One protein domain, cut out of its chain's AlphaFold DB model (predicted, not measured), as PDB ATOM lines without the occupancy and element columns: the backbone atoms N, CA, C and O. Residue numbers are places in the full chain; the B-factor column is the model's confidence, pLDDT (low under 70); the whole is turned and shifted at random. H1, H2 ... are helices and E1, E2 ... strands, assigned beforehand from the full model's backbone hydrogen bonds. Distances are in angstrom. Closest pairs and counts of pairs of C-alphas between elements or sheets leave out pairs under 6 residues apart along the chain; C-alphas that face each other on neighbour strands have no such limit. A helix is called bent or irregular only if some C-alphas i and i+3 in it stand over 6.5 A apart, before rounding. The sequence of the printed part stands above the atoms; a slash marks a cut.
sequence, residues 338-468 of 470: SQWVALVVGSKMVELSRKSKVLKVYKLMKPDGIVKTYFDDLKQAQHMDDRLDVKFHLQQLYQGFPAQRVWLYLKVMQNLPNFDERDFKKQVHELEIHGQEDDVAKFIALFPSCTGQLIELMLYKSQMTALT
ATOM      1  N   SER A 338     -18.147 -24.856  -2.719       63.25
ATOM      2  CA  SER A 338     -18.967 -23.653  -2.494       63.25
ATOM      3  C   SER A 338     -20.260 -23.925  -1.712       63.25
ATOM      4  O   SER A 338     -20.647 -23.112  -0.877       63.25
ATOM      5  N   GLN A 339     -20.901 -25.086  -1.886       66.62
ATOM      6  CA  GLN A 339     -22.069 -25.509  -1.103       66.62
ATOM      7  C   GLN A 339     -21.700 -25.859   0.353       66.62
ATOM      8  O   GLN A 339     -22.475 -25.568   1.265       66.62
ATOM      9  N   TRP A 340     -20.541 -26.475   0.602       69.19
ATOM     10  CA  TRP A 340     -20.094 -26.812   1.956       69.19
ATOM     11  C   TRP A 340     -19.719 -25.547   2.728       69.19
ATOM     12  O   TRP A 340     -20.244 -25.318   3.818       69.19
ATOM     13  N   VAL A 341     -18.906 -24.678   2.120       69.69
ATOM     14  CA  VAL A 341     -18.552 -23.372   2.690       69.69
ATOM     15  C   VAL A 341     -19.804 -22.518   2.907       69.69
ATOM     16  O   VAL A 341     -19.957 -21.944   3.984       69.69
ATOM     17  N   ALA A 342     -20.767 -22.518   1.975       70.81
ATOM     18  CA  ALA A 342     -22.060 -21.859   2.168       70.81
ATOM     19  C   ALA A 342     -22.813 -22.369   3.403       70.81
ATOM     20  O   ALA A 342     -23.266 -21.564   4.218       70.81
ATOM     21  N   LEU A 343     -22.926 -23.689   3.578       67.00
ATOM     22  CA  LEU A 343     -23.604 -24.278   4.734       67.00
ATOM     23  C   LEU A 343     -22.889 -23.957   6.054       67.00
ATOM     24  O   LEU A 343     -23.566 -23.638   7.034       67.00
ATOM     25  N   VAL A 344     -21.553 -23.991   6.090       71.50
ATOM     26  CA  VAL A 344     -20.761 -23.679   7.292       71.50
ATOM     27  C   VAL A 344     -20.859 -22.190   7.652       71.50
ATOM     28  O   VAL A 344     -21.279 -21.857   8.762       71.50
ATOM     29  N   VAL A 345     -20.561 -21.288   6.709       76.94
ATOM     30  CA  VAL A 345     -20.629 -19.826   6.906       76.94
ATOM     31  C   VAL A 345     -22.051 -19.391   7.264       76.94
ATOM     32  O   VAL A 345     -22.255 -18.686   8.254       76.94
ATOM     33  N   GLY A 346     -23.057 -19.862   6.519       72.81
ATOM     34  CA  GLY A 346     -24.460 -19.523   6.759       72.81
ATOM     35  C   GLY A 346     -24.982 -20.026   8.109       72.81
ATOM     36  O   GLY A 346     -25.717 -19.317   8.800       72.81
ATOM     37  N   SER A 347     -24.548 -21.211   8.549       72.25
ATOM     38  CA  SER A 347     -24.862 -21.704   9.897       72.25
ATOM     39  C   SER A 347     -24.199 -20.843  10.976       72.25
ATOM     40  O   SER A 347     -24.863 -20.464  11.945       72.25
ATOM     41  N   LYS A 348     -22.928 -20.454  10.790       77.38
ATOM     42  CA  LYS A 348     -22.198 -19.624  11.762       77.38
ATOM     43  C   LYS A 348     -22.774 -18.210  11.880       77.38
ATOM     44  O   LYS A 348     -22.882 -17.687  12.988       77.38
ATOM     45  N   MET A 349     -23.240 -17.627  10.775       75.06
ATOM     46  CA  MET A 349     -24.002 -16.371  10.772       75.06
ATOM     47  C   MET A 349     -25.278 -16.447  11.620       75.06
ATOM     48  O   MET A 349     -25.585 -15.519  12.373       75.06
ATOM     49  N   VAL A 350     -26.035 -17.543  11.507       70.06
ATOM     50  CA  VAL A 350     -27.264 -17.748  12.287       70.06
ATOM     51  C   VAL A 350     -26.941 -17.972  13.768       70.06
ATOM     52  O   VAL A 350     -27.593 -17.367  14.619       70.06
ATOM     53  N   GLU A 351     -25.904 -18.747  14.093       69.50
ATOM     54  CA  GLU A 351     -25.425 -18.964  15.468       69.50
ATOM     55  C   GLU A 351     -25.023 -17.640  16.154       69.50
ATOM     56  O   GLU A 351     -25.540 -17.292  17.222       69.50
ATOM     57  N   LEU A 352     -24.168 -16.846  15.500       65.38
ATOM     58  CA  LEU A 352     -23.671 -15.563  16.014       65.38
ATOM     59  C   LEU A 352     -24.770 -14.497  16.156       65.38
ATOM     60  O   LEU A 352     -24.604 -13.541  16.915       65.38
ATOM     61  N   SER A 353     -25.928 -14.674  15.511       61.09
ATOM     62  CA  SER A 353     -27.067 -13.749  15.602       61.09
ATOM     63  C   SER A 353     -27.796 -13.744  16.963       61.09
ATOM     64  O   SER A 353     -28.752 -12.982  17.137       61.09
ATOM     65  N   ARG A 354     -27.361 -14.581  17.926       55.75
ATOM     66  CA  ARG A 354     -27.782 -14.605  19.346       55.75
ATOM     67  C   ARG A 354     -29.297 -14.410  19.547       55.75
ATOM     68  O   ARG A 354     -29.740 -13.495  20.236       55.75
ATOM     69  N   LYS A 355     -30.084 -15.336  18.981       50.84
ATOM     70  CA  LYS A 355     -31.565 -15.440  19.052       50.84
ATOM     71  C   LYS A 355     -32.377 -14.475  18.165       50.84
ATOM     72  O   LYS A 355     -33.606 -14.508  18.233       50.84
ATOM     73  N   SER A 356     -31.765 -13.695  17.269       45.53
ATOM     74  CA  SER A 356     -32.515 -13.073  16.163       45.53
ATOM     75  C   SER A 356     -32.952 -14.145  15.154       45.53
ATOM     76  O   SER A 356     -32.114 -14.862  14.620       45.53
ATOM     77  N   LYS A 357     -34.254 -14.270  14.849       52.44
ATOM     78  CA  LYS A 357     -34.770 -15.355  13.978       52.44
ATOM     79  C   LYS A 357     -34.336 -15.287  12.500       52.44
ATOM     80  O   LYS A 357     -34.641 -16.216  11.766       52.44
ATOM     81  N   VAL A 358     -33.633 -14.236  12.075       54.50
ATOM     82  CA  VAL A 358     -32.685 -14.218  10.937       54.50
ATOM     83  C   VAL A 358     -31.594 -13.183  11.270       54.50
ATOM     84  O   VAL A 358     -31.840 -12.288  12.089       54.50
ATOM     85  N   LEU A 359     -30.411 -13.254  10.648       69.25
ATOM     86  CA  LEU A 359     -29.385 -12.211  10.767       69.25
ATOM     87  C   LEU A 359     -29.957 -10.826  10.402       69.25
ATOM     88  O   LEU A 359     -30.630 -10.676   9.380       69.25
ATOM     89  N   LYS A 360     -29.656  -9.806  11.219       76.12
ATOM     90  CA  LYS A 360     -30.180  -8.439  11.048       76.12
ATOM     91  C   LYS A 360     -29.911  -7.874   9.646       76.12
ATOM     92  O   LYS A 360     -30.835  -7.352   9.039       76.12
ATOM     93  N   VAL A 361     -28.692  -8.039   9.118       81.88
ATOM     94  CA  VAL A 361     -28.280  -7.521   7.796       81.88
ATOM     95  C   VAL A 361     -29.110  -8.123   6.657       81.88
ATOM     96  O   VAL A 361     -29.633  -7.385   5.829       81.88
ATOM     97  N   TYR A 362     -29.344  -9.440   6.657       84.69
ATOM     98  CA  TYR A 362     -30.223 -10.077   5.667       84.69
ATOM     99  C   TYR A 362     -31.660  -9.532   5.748       84.69
ATOM    100  O   TYR A 362     -32.283  -9.282   4.721       84.69
ATOM    101  N   LYS A 363     -32.172  -9.273   6.961       84.06
ATOM    102  CA  LYS A 363     -33.499  -8.664   7.160       84.06
ATOM    103  C   LYS A 363     -33.613  -7.205   6.712       84.06
ATOM    104  O   LYS A 363     -34.730  -6.765   6.474       84.06
ATOM    105  N   LEU A 364     -32.507  -6.477   6.561       84.06
ATOM    106  CA  LEU A 364     -32.525  -5.143   5.952       84.06
ATOM    107  C   LEU A 364     -32.838  -5.234   4.447       84.06
ATOM    108  O   LEU A 364     -33.649  -4.465   3.945       84.06
ATOM    109  N   MET A 365     -32.268  -6.218   3.745       86.12
ATOM    110  CA  MET A 365     -32.528  -6.450   2.313       86.12
ATOM    111  C   MET A 365     -33.802  -7.269   2.040       86.12
ATOM    112  O   MET A 365     -34.366  -7.173   0.954       86.12
ATOM    113  N   LYS A 366     -34.254  -8.084   3.002       86.56
ATOM    114  CA  LYS A 366     -35.456  -8.928   2.891       86.56
ATOM    115  C   LYS A 366     -36.259  -8.940   4.207       86.56
ATOM    116  O   LYS A 366     -36.102  -9.866   5.014       86.56
ATOM    117  N   PRO A 367     -37.095  -7.917   4.473       84.06
ATOM    118  CA  PRO A 367     -37.770  -7.739   5.766       84.06
ATOM    119  C   PRO A 367     -38.700  -8.897   6.158       84.06
ATOM    120  O   PRO A 367     -38.693  -9.339   7.313       84.06
ATOM    121  N   ASP A 368     -39.426  -9.441   5.181       82.75
ATOM    122  CA  ASP A 368     -40.289 -10.628   5.257       82.75
ATOM    123  C   ASP A 368     -39.515 -11.935   5.517       82.75
ATOM    124  O   ASP A 368     -40.096 -12.940   5.928       82.75
ATOM    125  N   GLY A 369     -38.191 -11.919   5.336       78.06
ATOM    126  CA  GLY A 369     -37.328 -13.088   5.417       78.06
ATOM    127  C   GLY A 369     -37.441 -13.868   6.732       78.06
ATOM    128  O   GLY A 369     -37.334 -13.317   7.833       78.06
ATOM    129  N   ILE A 370     -37.589 -15.184   6.604       75.31
ATOM    130  CA  ILE A 370     -37.545 -16.187   7.678       75.31
ATOM    131  C   ILE A 370     -36.349 -17.135   7.486       75.31
ATOM    132  O   ILE A 370     -35.762 -17.182   6.404       75.31
ATOM    133  N   VAL A 371     -36.020 -17.941   8.508       68.25
ATOM    134  CA  VAL A 371     -34.910 -18.925   8.478       68.25
ATOM    135  C   VAL A 371     -34.927 -19.770   7.201       68.25
ATOM    136  O   VAL A 371     -33.907 -19.883   6.530       68.25
ATOM    137  N   LYS A 372     -36.094 -20.310   6.822       71.69
ATOM    138  CA  LYS A 372     -36.234 -21.124   5.607       71.69
ATOM    139  C   LYS A 372     -35.799 -20.347   4.359       71.69
ATOM    140  O   LYS A 372     -34.897 -20.782   3.659       71.69
ATOM    141  N   THR A 373     -36.362 -19.157   4.140       72.88
ATOM    142  CA  THR A 373     -36.045 -18.331   2.965       72.88
ATOM    143  C   THR A 373     -34.603 -17.822   2.937       72.88
ATOM    144  O   THR A 373     -34.095 -17.547   1.855       72.88
ATOM    145  N   TYR A 374     -33.948 -17.710   4.099       74.50
ATOM    146  CA  TYR A 374     -32.515 -17.423   4.203       74.50
ATOM    147  C   TYR A 374     -31.687 -18.593   3.658       74.50
ATOM    148  O   TYR A 374     -30.854 -18.382   2.781       74.50
ATOM    149  N   PHE A 375     -31.975 -19.829   4.083       70.62
ATOM    150  CA  PHE A 375     -31.315 -21.019   3.536       70.62
ATOM    151  C   PHE A 375     -31.694 -21.293   2.066       70.62
ATOM    152  O   PHE A 375     -30.838 -21.729   1.299       70.62
ATOM    153  N   ASP A 376     -32.920 -20.974   1.634       70.31
ATOM    154  CA  ASP A 376     -33.326 -21.059   0.221       70.31
ATOM    155  C   ASP A 376     -32.556 -20.048  -0.660       70.31
ATOM    156  O   ASP A 376     -32.172 -20.376  -1.785       70.31
ATOM    157  N   ASP A 377     -32.312 -18.823  -0.172       73.88
ATOM    158  CA  ASP A 377     -31.512 -17.809  -0.878       73.88
ATOM    159  C   ASP A 377     -30.004 -18.131  -0.834       73.88
ATOM    160  O   ASP A 377     -29.331 -17.948  -1.845       73.88
ATOM    161  N   LEU A 378     -29.487 -18.680   0.273       71.19
ATOM    162  CA  LEU A 378     -28.108 -19.181   0.412       71.19
ATOM    163  C   LEU A 378     -27.832 -20.336  -0.560       71.19
ATOM    164  O   LEU A 378     -26.836 -20.320  -1.280       71.19
ATOM    165  N   LYS A 379     -28.764 -21.295  -0.658       67.69
ATOM    166  CA  LYS A 379     -28.688 -22.389  -1.632       67.69
ATOM    167  C   LYS A 379     -28.724 -21.878  -3.077       67.69
ATOM    168  O   LYS A 379     -28.155 -22.504  -3.959       67.69
ATOM    169  N   GLN A 380     -29.380 -20.750  -3.351       66.88
ATOM    170  CA  GLN A 380     -29.330 -20.125  -4.678       66.88
ATOM    171  C   GLN A 380     -28.037 -19.331  -4.904       66.88
ATOM    172  O   GLN A 380     -27.571 -19.282  -6.039       66.88
ATOM    173  N   ALA A 381     -27.438 -18.766  -3.852       69.38
ATOM    174  CA  ALA A 381     -26.167 -18.053  -3.917       69.38
ATOM    175  C   ALA A 381     -24.979 -18.977  -4.244       69.38
ATOM    176  O   ALA A 381     -24.146 -18.607  -5.065       69.38
ATOM    177  N   GLN A 382     -24.928 -20.199  -3.698       62.62
ATOM    178  CA  GLN A 382     -23.855 -21.161  -4.022       62.62
ATOM    179  C   GLN A 382     -23.817 -21.512  -5.529       62.62
ATOM    180  O   GLN A 382     -22.748 -21.665  -6.102       62.62
ATOM    181  N   HIS A 383     -24.984 -21.552  -6.188       60.34
ATOM    182  CA  HIS A 383     -25.151 -21.856  -7.617       60.34
ATOM    183  C   HIS A 383     -25.030 -20.617  -8.524       60.34
ATOM    184  O   HIS A 383     -25.393 -20.654  -9.706       60.34
ATOM    185  N   MET A 384     -24.570 -19.492  -7.971       59.28
ATOM    186  CA  MET A 384     -24.113 -18.352  -8.766       59.28
ATOM    187  C   MET A 384     -22.668 -18.554  -9.238       59.28
ATOM    188  O   MET A 384     -22.343 -18.030 -10.296       59.28
ATOM    189  N   ASP A 385     -21.868 -19.357  -8.521       50.25
ATOM    190  CA  ASP A 385     -20.473 -19.714  -8.831       50.25
ATOM    191  C   ASP A 385     -20.361 -20.572 -10.111       50.25
ATOM    192  O   ASP A 385     -19.649 -20.215 -11.049       50.25
ATOM    193  N   ASP A 386     -21.228 -21.590 -10.234       43.69
ATOM    194  CA  ASP A 386     -21.399 -22.494 -11.394       43.69
ATOM    195  C   ASP A 386     -21.692 -21.782 -12.746       43.69
ATOM    196  O   ASP A 386     -21.937 -22.422 -13.769       43.69
ATOM    197  N   ARG A 387     -21.762 -20.443 -12.763       39.66
ATOM    198  CA  ARG A 387     -22.162 -19.602 -13.905       39.66
ATOM    199  C   ARG A 387     -21.094 -18.584 -14.328       39.66
ATOM    200  O   ARG A 387     -21.367 -17.774 -15.216       39.66
ATOM    201  N   LEU A 388     -19.914 -18.576 -13.699       43.72
ATOM    202  CA  LEU A 388     -18.975 -17.442 -13.762       43.72
ATOM    203  C   LEU A 388     -17.832 -17.551 -14.782       43.72
ATOM    204  O   LEU A 388     -17.110 -16.571 -14.973       43.72
ATOM    205  N   ASP A 389     -17.715 -18.665 -15.510       41.41
ATOM    206  CA  ASP A 389     -16.687 -18.873 -16.552       41.41
ATOM    207  C   ASP A 389     -16.727 -17.844 -17.710       41.41
ATOM    208  O   ASP A 389     -15.798 -17.736 -18.513       41.41
ATOM    209  N   VAL A 390     -17.780 -17.024 -17.804       36.12
ATOM    210  CA  VAL A 390     -17.927 -15.959 -18.814       36.12
ATOM    211  C   VAL A 390     -17.370 -14.635 -18.263       36.12
ATOM    212  O   VAL A 390     -18.097 -13.695 -17.926       36.12
ATOM    213  N   LYS A 391     -16.037 -14.566 -18.168       38.38
ATOM    214  CA  LYS A 391     -15.260 -13.558 -17.417       38.38
ATOM    215  C   LYS A 391     -15.217 -12.129 -18.011       38.38
ATOM    216  O   LYS A 391     -14.155 -11.515 -18.037       38.38
ATOM    217  N   PHE A 392     -16.344 -11.585 -18.494       36.75
ATOM    218  CA  PHE A 392     -16.411 -10.199 -19.009       36.75
ATOM    219  C   PHE A 392     -17.705  -9.398 -18.737       36.75
ATOM    220  O   PHE A 392     -17.729  -8.209 -19.024       36.75
ATOM    221  N   HIS A 393     -18.764  -9.987 -18.160       48.62
ATOM    222  CA  HIS A 393     -20.010  -9.253 -17.832       48.62
ATOM    223  C   HIS A 393     -20.552  -9.537 -16.413       48.62
ATOM    224  O   HIS A 393     -21.744  -9.375 -16.151       48.62
ATOM    225  N   LEU A 394     -19.686  -9.938 -15.470       47.25
ATOM    226  CA  LEU A 394     -20.103 -10.311 -14.109       47.25
ATOM    227  C   LEU A 394     -20.895  -9.200 -13.389       47.25
ATOM    228  O   LEU A 394     -21.934  -9.489 -12.810       47.25
ATOM    229  N   GLN A 395     -20.454  -7.939 -13.445       53.09
ATOM    230  CA  GLN A 395     -21.126  -6.826 -12.750       53.09
ATOM    231  C   GLN A 395     -22.585  -6.642 -13.210       53.09
ATOM    232  O   GLN A 395     -23.488  -6.587 -12.376       53.09
ATOM    233  N   GLN A 396     -22.834  -6.650 -14.524       53.06
ATOM    234  CA  GLN A 396     -24.187  -6.557 -15.090       53.06
ATOM    235  C   GLN A 396     -25.040  -7.798 -14.773       53.06
ATOM    236  O   GLN A 396     -26.244  -7.682 -14.554       53.06
ATOM    237  N   LEU A 397     -24.427  -8.987 -14.696       54.00
ATOM    238  CA  LEU A 397     -25.121 -10.207 -14.275       54.00
ATOM    239  C   LEU A 397     -25.575 -10.121 -12.807       54.00
ATOM    240  O   LEU A 397     -26.716 -10.463 -12.503       54.00
ATOM    241  N   TYR A 398     -24.719  -9.623 -11.908       57.09
ATOM    242  CA  TYR A 398     -25.057  -9.468 -10.492       57.09
ATOM    243  C   TYR A 398     -26.114  -8.392 -10.227       57.09
ATOM    244  O   TYR A 398     -26.956  -8.597  -9.357       57.09
ATOM    245  N   GLN A 399     -26.142  -7.301 -11.002       60.75
ATOM    246  CA  GLN A 399     -27.234  -6.312 -10.959       60.75
ATOM    247  C   GLN A 399     -28.615  -6.931 -11.263       60.75
ATOM    248  O   GLN A 399     -29.637  -6.394 -10.839       60.75
ATOM    249  N   GLY A 400     -28.658  -8.070 -11.968       63.47
ATOM    250  CA  GLY A 400     -29.873  -8.847 -12.228       63.47
ATOM    251  C   GLY A 400     -30.290  -9.817 -11.111       63.47
ATOM    252  O   GLY A 400     -31.342 -10.448 -11.232       63.47
ATOM    253  N   PHE A 401     -29.505  -9.965 -10.037       68.69
ATOM    254  CA  PHE A 401     -29.829 -10.835  -8.903       68.69
ATOM    255  C   PHE A 401     -30.338 -10.043  -7.682       68.69
ATOM    256  O   PHE A 401     -29.908  -8.916  -7.446       68.69
ATOM    257  N   PRO A 402     -31.225 -10.629  -6.848       81.56
ATOM    258  CA  PRO A 402     -31.636 -10.022  -5.583       81.56
ATOM    259  C   PRO A 402     -30.437  -9.714  -4.673       81.56
ATOM    260  O   PRO A 402     -29.599 -10.590  -4.444       81.56
ATOM    261  N   ALA A 403     -30.386  -8.501  -4.113       82.06
ATOM    262  CA  ALA A 403     -29.258  -8.002  -3.319       82.06
ATOM    263  C   ALA A 403     -28.810  -8.967  -2.210       82.06
ATOM    264  O   ALA A 403     -27.617  -9.223  -2.048       82.06
ATOM    265  N   GLN A 404     -29.760  -9.583  -1.498       85.19
ATOM    266  CA  GLN A 404     -29.458 -10.521  -0.418       85.19
ATOM    267  C   GLN A 404     -28.775 -11.812  -0.897       85.19
ATOM    268  O   GLN A 404     -28.115 -12.468  -0.099       85.19
ATOM    269  N   ARG A 405     -28.902 -12.180  -2.180       85.12
ATOM    270  CA  ARG A 405     -28.185 -13.320  -2.779       85.12
ATOM    271  C   ARG A 405     -26.781 -12.944  -3.219       85.12
ATOM    272  O   ARG A 405     -25.882 -13.747  -3.025       85.12
ATOM    273  N   VAL A 406     -26.582 -11.731  -3.745       80.81
ATOM    274  CA  VAL A 406     -25.238 -11.217  -4.063       80.81
ATOM    275  C   VAL A 406     -24.414 -11.066  -2.782       80.81
ATOM    276  O   VAL A 406     -23.287 -11.548  -2.724       80.81
ATOM    277  N   TRP A 407     -25.007 -10.501  -1.725       86.50
ATOM    278  CA  TRP A 407     -24.395 -10.419  -0.396       86.50
ATOM    279  C   TRP A 407     -24.074 -11.811   0.182       86.50
ATOM    280  O   TRP A 407     -22.948 -12.040   0.614       86.50
ATOM    281  N   LEU A 408     -25.008 -12.775   0.123       83.00
ATOM    282  CA  LEU A 408     -24.733 -14.155   0.558       83.00
ATOM    283  C   LEU A 408     -23.622 -14.821  -0.264       83.00
ATOM    284  O   LEU A 408     -22.752 -15.456   0.317       83.00
ATOM    285  N   TYR A 409     -23.621 -14.656  -1.588       82.00
ATOM    286  CA  TYR A 409     -22.583 -15.186  -2.473       82.00
ATOM    287  C   TYR A 409     -21.198 -14.637  -2.090       82.00
ATOM    288  O   TYR A 409     -20.266 -15.415  -1.905       82.00
ATOM    289  N   LEU A 410     -21.072 -13.325  -1.864       80.69
ATOM    290  CA  LEU A 410     -19.809 -12.701  -1.453       80.69
ATOM    291  C   LEU A 410     -19.276 -13.270  -0.129       80.69
ATOM    292  O   LEU A 410     -18.093 -13.594  -0.048       80.69
ATOM    293  N   LYS A 411     -20.150 -13.500   0.862       83.12
ATOM    294  CA  LYS A 411     -19.787 -14.150   2.137       83.12
ATOM    295  C   LYS A 411     -19.246 -15.572   1.961       83.12
ATOM    296  O   LYS A 411     -18.393 -15.992   2.742       83.12
ATOM    297  N   VAL A 412     -19.727 -16.311   0.958       78.69
ATOM    298  CA  VAL A 412     -19.196 -17.640   0.612       78.69
ATOM    299  C   VAL A 412     -17.829 -17.507  -0.051       78.69
ATOM    300  O   VAL A 412     -16.881 -18.126   0.419       78.69
ATOM    301  N   MET A 413     -17.699 -16.658  -1.077       77.00
ATOM    302  CA  MET A 413     -16.441 -16.499  -1.821       77.00
ATOM    303  C   MET A 413     -15.286 -16.011  -0.947       77.00
ATOM    304  O   MET A 413     -14.185 -16.542  -1.050       77.00
ATOM    305  N   GLN A 414     -15.542 -15.048  -0.057       80.25
ATOM    306  CA  GLN A 414     -14.559 -14.532   0.903       80.25
ATOM    307  C   GLN A 414     -14.014 -15.633   1.829       80.25
ATOM    308  O   GLN A 414     -12.877 -15.561   2.275       80.25
ATOM    309  N   ASN A 415     -14.808 -16.677   2.086       79.00
ATOM    310  CA  ASN A 415     -14.444 -17.783   2.963       79.00
ATOM    311  C   ASN A 415     -13.977 -19.048   2.224       79.00
ATOM    312  O   ASN A 415     -13.553 -19.982   2.898       79.00
ATOM    313  N   LEU A 416     -14.008 -19.110   0.885       75.06
ATOM    314  CA  LEU A 416     -13.472 -20.262   0.141       75.06
ATOM    315  C   LEU A 416     -11.984 -20.545   0.463       75.06
ATOM    316  O   LEU A 416     -11.680 -21.700   0.754       75.06
ATOM    317  N   PRO A 417     -11.071 -19.545   0.529       81.44
ATOM    318  CA  PRO A 417      -9.661 -19.770   0.888       81.44
ATOM    319  C   PRO A 417      -9.424 -20.189   2.351       81.44
ATOM    320  O   PRO A 417      -8.292 -20.484   2.739       81.44
ATOM    321  N   ASN A 418     -10.471 -20.211   3.182       80.38
ATOM    322  CA  ASN A 418     -10.381 -20.587   4.594       80.38
ATOM    323  C   ASN A 418     -10.581 -22.098   4.815       80.38
ATOM    324  O   ASN A 418     -10.633 -22.541   5.964       80.38
ATOM    325  N   PHE A 419     -10.652 -22.896   3.742       77.06
ATOM    326  CA  PHE A 419     -10.763 -24.361   3.756       77.06
ATOM    327  C   PHE A 419      -9.667 -25.008   2.895       77.06
ATOM    328  O   PHE A 419      -9.164 -24.407   1.951       77.06
ATOM    329  N   ASP A 420      -9.267 -26.232   3.242       73.44
ATOM    330  CA  ASP A 420      -8.196 -26.965   2.557       73.44
ATOM    331  C   ASP A 420      -8.629 -27.385   1.138       73.44
ATOM    332  O   ASP A 420      -9.650 -28.051   0.969       73.44
ATOM    333  N   GLU A 421      -7.845 -27.042   0.109       62.16
ATOM    334  CA  GLU A 421      -8.151 -27.381  -1.293       62.16
ATOM    335  C   GLU A 421      -8.302 -28.894  -1.539       62.16
ATOM    336  O   GLU A 421      -8.966 -29.304  -2.491       62.16
ATOM    337  N   ARG A 422      -7.680 -29.736  -0.698       63.19
ATOM    338  CA  ARG A 422      -7.671 -31.202  -0.835       63.19
ATOM    339  C   ARG A 422      -8.692 -31.899   0.063       63.19
ATOM    340  O   ARG A 422      -9.056 -33.039  -0.214       63.19
ATOM    341  N   ASP A 423      -9.156 -31.226   1.113       70.50
ATOM    342  CA  ASP A 423     -10.285 -31.648   1.945       70.50
ATOM    343  C   ASP A 423     -11.056 -30.418   2.429       70.50
ATOM    344  O   ASP A 423     -10.871 -29.935   3.545       70.50
ATOM    345  N   PHE A 424     -11.977 -29.929   1.601       64.25
ATOM    346  CA  PHE A 424     -12.770 -28.726   1.874       64.25
ATOM    347  C   PHE A 424     -13.646 -28.808   3.141       64.25
ATOM    348  O   PHE A 424     -14.295 -27.830   3.507       64.25
ATOM    349  N   LYS A 425     -13.704 -29.963   3.821       70.38
ATOM    350  CA  LYS A 425     -14.371 -30.112   5.125       70.38
ATOM    351  C   LYS A 425     -13.483 -29.641   6.276       70.38
ATOM    352  O   LYS A 425     -14.002 -29.259   7.326       70.38
ATOM    353  N   LYS A 426     -12.166 -29.618   6.067       77.31
ATOM    354  CA  LYS A 426     -11.155 -29.078   6.972       77.31
ATOM    355  C   LYS A 426     -11.022 -27.569   6.750       77.31
ATOM    356  O   LYS A 426     -10.388 -27.107   5.804       77.31
ATOM    357  N   GLN A 427     -11.603 -26.801   7.663       78.44
ATOM    358  CA  GLN A 427     -11.336 -25.371   7.790       78.44
ATOM    359  C   GLN A 427      -9.873 -25.158   8.239       78.44
ATOM    360  O   GLN A 427      -9.410 -25.839   9.156       78.44
ATOM    361  N   VAL A 428      -9.144 -24.245   7.590       85.00
ATOM    362  CA  VAL A 428      -7.718 -23.943   7.852       85.00
ATOM    363  C   VAL A 428      -7.475 -22.549   8.439       85.00
ATOM    364  O   VAL A 428      -6.486 -22.363   9.142       85.00
ATOM    365  N   HIS A 429      -8.391 -21.599   8.225       85.00
ATOM    366  CA  HIS A 429      -8.347 -20.242   8.789       85.00
ATOM    367  C   HIS A 429      -9.692 -19.890   9.448       85.00
ATOM    368  O   HIS A 429     -10.696 -20.552   9.188       85.00
ATOM    369  N   GLU A 430      -9.749 -18.884  10.327       86.06
ATOM    370  CA  GLU A 430     -11.025 -18.461  10.933       86.06
ATOM    371  C   GLU A 430     -12.006 -17.896   9.887       86.06
ATOM    372  O   GLU A 430     -11.603 -17.447   8.817       86.06
ATOM    373  N   LEU A 431     -13.313 -17.945  10.174       82.38
ATOM    374  CA  LEU A 431     -14.329 -17.494   9.219       82.38
ATOM    375  C   LEU A 431     -14.515 -15.977   9.272       82.38
ATOM    376  O   LEU A 431     -14.915 -15.421  10.300       82.38
ATOM    377  N   GLU A 432     -14.349 -15.323   8.129       84.44
ATOM    378  CA  GLU A 432     -14.645 -13.907   7.941       84.44
ATOM    379  C   GLU A 432     -16.163 -13.720   7.806       84.44
ATOM    380  O   GLU A 432     -16.741 -13.683   6.720       84.44
ATOM    381  N   ILE A 433     -16.847 -13.667   8.953       82.56
ATOM    382  CA  ILE A 433     -18.305 -13.483   9.027       82.56
ATOM    383  C   ILE A 433     -18.713 -12.018   8.780       82.56
ATOM    384  O   ILE A 433     -19.852 -11.753   8.384       82.56
ATOM    385  N   HIS A 434     -17.792 -11.067   8.955       81.94
ATOM    386  CA  HIS A 434     -18.001  -9.630   8.760       81.94
ATOM    387  C   HIS A 434     -17.106  -9.082   7.646       81.94
ATOM    388  O   HIS A 434     -15.950  -9.472   7.536       81.94
ATOM    389  N   GLY A 435     -17.647  -8.167   6.841       80.06
ATOM    390  CA  GLY A 435     -16.968  -7.601   5.674       80.06
ATOM    391  C   GLY A 435     -17.642  -6.317   5.182       80.06
ATOM    392  O   GLY A 435     -18.664  -5.880   5.721       80.06
ATOM    393  N   GLN A 436     -17.047  -5.664   4.181       78.31
ATOM    394  CA  GLN A 436     -17.473  -4.334   3.717       78.31
ATOM    395  C   GLN A 436     -18.845  -4.347   3.018       78.31
ATOM    396  O   GLN A 436     -19.559  -3.342   2.985       78.31
ATOM    397  N   GLU A 437     -19.239  -5.497   2.481       83.44
ATOM    398  CA  GLU A 437     -20.556  -5.792   1.930       83.44
ATOM    399  C   GLU A 437     -21.685  -5.720   2.973       83.44
ATOM    400  O   GLU A 437     -22.808  -5.369   2.607       83.44
ATOM    401  N   ASP A 438     -21.407  -5.931   4.271       86.25
ATOM    402  CA  ASP A 438     -22.393  -5.703   5.341       86.25
ATOM    403  C   ASP A 438     -22.797  -4.225   5.459       86.25
ATOM    404  O   ASP A 438     -23.941  -3.931   5.810       86.25
ATOM    405  N   ASP A 439     -21.894  -3.283   5.170       83.69
ATOM    406  CA  ASP A 439     -22.219  -1.853   5.166       83.69
ATOM    407  C   ASP A 439     -23.033  -1.467   3.935       83.69
ATOM    408  O   ASP A 439     -24.038  -0.762   4.048       83.69
ATOM    409  N   VAL A 440     -22.668  -1.981   2.758       82.94
ATOM    410  CA  VAL A 440     -23.424  -1.706   1.527       82.94
ATOM    411  C   VAL A 440     -24.832  -2.316   1.592       82.94
ATOM    412  O   VAL A 440     -25.793  -1.681   1.159       82.94
ATOM    413  N   ALA A 441     -24.999  -3.472   2.242       84.12
ATOM    414  CA  ALA A 441     -26.309  -4.056   2.533       84.12
ATOM    415  C   ALA A 441     -27.202  -3.159   3.419       84.12
ATOM    416  O   ALA A 441     -28.421  -3.138   3.230       84.12
ATOM    417  N   LYS A 442     -26.625  -2.373   4.345       84.38
ATOM    418  CA  LYS A 442     -27.373  -1.360   5.121       84.38
ATOM    419  C   LYS A 442     -27.827  -0.210   4.218       84.38
ATOM    420  O   LYS A 442     -28.981   0.203   4.302       84.38
ATOM    421  N   PHE A 443     -26.958   0.271   3.325       80.69
ATOM    422  CA  PHE A 443     -27.307   1.335   2.377       80.69
ATOM    423  C   PHE A 443     -28.394   0.913   1.376       80.69
ATOM    424  O   PHE A 443     -29.268   1.724   1.084       80.69
ATOM    425  N   ILE A 444     -28.416  -0.345   0.915       81.81
ATOM    426  CA  ILE A 444     -29.480  -0.868   0.031       81.81
ATOM    427  C   ILE A 444     -30.866  -0.747   0.681       81.81
ATOM    428  O   ILE A 444     -31.827  -0.368   0.016       81.81
ATOM    429  N   ALA A 445     -30.970  -1.010   1.983       78.50
ATOM    430  CA  ALA A 445     -32.231  -0.904   2.714       78.50
ATOM    431  C   ALA A 445     -32.683   0.545   2.971       78.50
ATOM    432  O   ALA A 445     -33.877   0.798   3.111       78.50
ATOM    433  N   LEU A 446     -31.741   1.493   3.027       81.44
ATOM    434  CA  LEU A 446     -32.028   2.927   3.152       81.44
ATOM    435  C   LEU A 446     -32.370   3.573   1.798       81.44
ATOM    436  O   LEU A 446     -33.167   4.506   1.751       81.44
ATOM    437  N   PHE A 447     -31.795   3.067   0.703       83.06
ATOM    438  CA  PHE A 447     -31.914   3.629  -0.644       83.06
ATOM    439  C   PHE A 447     -32.306   2.557  -1.684       83.06
ATOM    440  O   PHE A 447     -31.554   2.307  -2.631       83.06
ATOM    441  N   PRO A 448     -33.490   1.920  -1.558       78.06
ATOM    442  CA  PRO A 448     -33.890   0.804  -2.422       78.06
ATOM    443  C   PRO A 448     -34.018   1.189  -3.907       78.06
ATOM    444  O   PRO A 448     -33.805   0.346  -4.781       78.06
ATOM    445  N   SER A 449     -34.279   2.463  -4.218       79.94
ATOM    446  CA  SER A 449     -34.245   3.016  -5.582       79.94
ATOM    447  C   SER A 449     -32.872   2.902  -6.264       79.94
ATOM    448  O   SER A 449     -32.805   2.842  -7.488       79.94
ATOM    449  N   CYS A 450     -31.789   2.826  -5.487       80.31
ATOM    450  CA  CYS A 450     -30.405   2.742  -5.960       80.31
ATOM    451  C   CYS A 450     -29.828   1.315  -5.894       80.31
ATOM    452  O   CYS A 450     -28.623   1.131  -6.060       80.31
ATOM    453  N   THR A 451     -30.661   0.289  -5.664       77.88
ATOM    454  CA  THR A 451     -30.212  -1.095  -5.394       77.88
ATOM    455  C   THR A 451     -29.198  -1.628  -6.415       77.88
ATOM    456  O   THR A 451     -28.203  -2.215  -6.008       77.88
ATOM    457  N   GLY A 452     -29.380  -1.392  -7.721       72.81
ATOM    458  CA  GLY A 452     -28.432  -1.863  -8.747       72.81
ATOM    459  C   GLY A 452     -27.038  -1.226  -8.639       72.81
ATOM    460  O   GLY A 452     -26.030  -1.925  -8.699       72.81
ATOM    461  N   GLN A 453     -26.982   0.085  -8.394       78.00
ATOM    462  CA  GLN A 453     -25.737   0.846  -8.202       78.00
ATOM    463  C   GLN A 453     -25.035   0.443  -6.895       78.00
ATOM    464  O   GLN A 453     -23.811   0.379  -6.813       78.00
ATOM    465  N   LEU A 454     -25.817   0.125  -5.862       78.06
ATOM    466  CA  LEU A 454     -25.299  -0.337  -4.578       78.06
ATOM    467  C   LEU A 454     -24.843  -1.806  -4.625       78.06
ATOM    468  O   LEU A 454     -23.855  -2.140  -3.982       78.06
ATOM    469  N   ILE A 455     -25.468  -2.671  -5.431       77.06
ATOM    470  CA  ILE A 455     -24.939  -4.014  -5.738       77.06
ATOM    471  C   ILE A 455     -23.576  -3.903  -6.439       77.06
ATOM    472  O   ILE A 455     -22.640  -4.612  -6.076       77.06
ATOM    473  N   GLU A 456     -23.427  -2.984  -7.393       72.88
ATOM    474  CA  GLU A 456     -22.149  -2.725  -8.067       72.88
ATOM    475  C   GLU A 456     -21.061  -2.257  -7.085       72.88
ATOM    476  O   GLU A 456     -19.960  -2.812  -7.069       72.88
ATOM    477  N   LEU A 457     -21.393  -1.325  -6.181       77.44
ATOM    478  CA  LEU A 457     -20.503  -0.882  -5.102       77.44
ATOM    479  C   LEU A 457     -20.139  -2.016  -4.122       77.44
ATOM    480  O   LEU A 457     -19.000  -2.083  -3.658       77.44
ATOM    481  N   MET A 458     -21.084  -2.908  -3.812       79.50
ATOM    482  CA  MET A 458     -20.875  -4.071  -2.942       79.50
ATOM    483  C   MET A 458     -19.835  -5.030  -3.540       79.50
ATOM    484  O   MET A 458     -18.904  -5.449  -2.850       79.50
ATOM    485  N   LEU A 459     -19.955  -5.322  -4.836       71.94
ATOM    486  CA  LEU A 459     -19.004  -6.150  -5.582       71.94
ATOM    487  C   LEU A 459     -17.629  -5.481  -5.661       71.94
ATOM    488  O   LEU A 459     -16.624  -6.121  -5.366       71.94
ATOM    489  N   TYR A 460     -17.586  -4.192  -6.009       72.50
ATOM    490  CA  TYR A 460     -16.343  -3.436  -6.162       72.50
ATOM    491  C   TYR A 460     -15.531  -3.382  -4.860       72.50
ATOM    492  O   TYR A 460     -14.338  -3.687  -4.864       72.50
ATOM    493  N   LYS A 461     -16.179  -3.080  -3.723       69.06
ATOM    494  CA  LYS A 461     -15.518  -3.100  -2.407       69.06
ATOM    495  C   LYS A 461     -14.965  -4.480  -2.050       69.06
ATOM    496  O   LYS A 461     -13.836  -4.571  -1.583       69.06
ATOM    497  N   SER A 462     -15.726  -5.539  -2.322       65.94
ATOM    498  CA  SER A 462     -15.317  -6.921  -2.024       65.94
ATOM    499  C   SER A 462     -14.163  -7.405  -2.916       65.94
ATOM    500  O   SER A 462     -13.335  -8.207  -2.492       65.94
ATOM    501  N   GLN A 463     -14.082  -6.908  -4.155       61.62
ATOM    502  CA  GLN A 463     -12.985  -7.204  -5.082       61.62
ATOM    503  C   GLN A 463     -11.691  -6.460  -4.721       61.62
ATOM    504  O   GLN A 463     -10.607  -7.007  -4.913       61.62
ATOM    505  N   MET A 464     -11.787  -5.249  -4.160       41.78
ATOM    506  CA  MET A 464     -10.626  -4.490  -3.677       41.78
ATOM    507  C   MET A 464      -9.901  -5.210  -2.527       41.78
ATOM    508  O   MET A 464      -8.676  -5.294  -2.550       41.78
ATOM    509  N   THR A 465     -10.624  -5.799  -1.567       42.94
ATOM    510  CA  THR A 465     -10.004  -6.611  -0.501       42.94
ATOM    511  C   THR A 465      -9.319  -7.864  -1.046       42.94
ATOM    512  O   THR A 465      -8.177  -8.127  -0.682       42.94
ATOM    513  N   ALA A 466      -9.951  -8.592  -1.974       37.22
ATOM    514  CA  ALA A 466      -9.357  -9.791  -2.580       37.22
ATOM    515  C   ALA A 466      -8.050  -9.504  -3.354       37.22
ATOM    516  O   ALA A 466      -7.155 -10.343  -3.392       37.22
ATOM    517  N   LEU A 467      -7.911  -8.305  -3.931       29.42
ATOM    518  CA  LEU A 467      -6.689  -7.843  -4.604       29.42
ATOM    519  C   LEU A 467      -5.560  -7.403  -3.652       29.42
ATOM    520  O   LEU A 467      -4.496  -7.022  -4.127       29.42
ATOM    521  N   THR A 468      -5.765  -7.451  -2.331       29.00
ATOM    522  CA  THR A 468      -4.742  -7.085  -1.329       29.00
ATOM    523  C   THR A 468      -4.005  -8.316  -0.759       29.00
ATOM    524  O   THR A 468      -3.212  -8.185   0.167       29.00
TER     525      THR A 468
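This is residues 338 to 468 of the 470 residues of an uncharacterized protein of Petromyces alliaceus (UniProt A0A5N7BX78). One helix, H5, runs through the middle, with H1 and H3 crossing it on one side and the helical hairpin of H6 and H7 along the other. The short H2 packs on H6 and the short H4 on H7, while the strand E1 lies out beyond one end of H5. The printed part has 131 residues, mostly helix by class, with seven named helices and one named strand in the order H1 H2 H3 H4 H5 E1 H6 H7. It is compact, with a radius of gyration of the C-alphas of 14.2 A and spans of 43 by 41 by 25 A.

H1, residues 338 to 352, touches H3, residues 371 to 382, closest at the C-alphas of Gln 339 and Gln 382, 5.5 A. They run opposite ways at a shallow tilt of 33 degrees, only just short of steep. H5, residues 403 to 418, is the hub and touches five helices. Its residues 411 to 416 alone touch H1, about perpendicular at 75 degrees; the closest C-alphas, of Ala 342 and Val 412, are 5.3 A apart. H3 touches H5 with residues 377 to 382 alone, at a steep tilt of 64 degrees; the closest C-alphas are those of Ala 381 and Tyr 409, 4.8 A. H5, H6, residues 437 to 446, and H7, residues 448 to 466, form an up and down bundle, each running against the one before. The hairpin of H6 and H7 has a shallow tilt of 9 degrees, with the C-alphas of Glu 437 and Met 458 closest at 5.2 A. H2, residues 360 to 365, touches H6 at Leu 364 and Ala 445, closest C-alphas 5.3 A apart. H4, residues 394 to 399, touches H7 at Gln 399 and Gly 452, closest C-alphas 5.1 A apart. E1, residues 423 to 427, pairs with no named strand. Every O i to N i+4 pair is within hydrogen-bond range in H1, H3 and H4, against 1 of 2 in H2, 9 of 12 in H5, 5 of 6 in H6 and 13 of 15 in H7.

H1 begins at C-alpha 338 (-18.967, -23.653, -2.494) and is 20.7 A long; H3 is 16.8 A, H5 24.0 A and H6 14.5 A. H7, 26.7 A, has a kink of 35 degrees near residue 455 and ends at C-alpha 466 (-9.357, -9.791, -2.580). H5 and H7 are irregular: C-alphas 414 and 417 are 7.2 A apart, and C-alphas 449 and 452 are 8.2 A apart.

The C-alphas farthest apart are those of Arg 422 and Ser 449, 43.6 A. The printed part has no cut, and its one long link is H3 to H4. Mean pLDDT of the printed part is 70.2; 49 residues are under 70, among them 379 to 401 and 461 to 468.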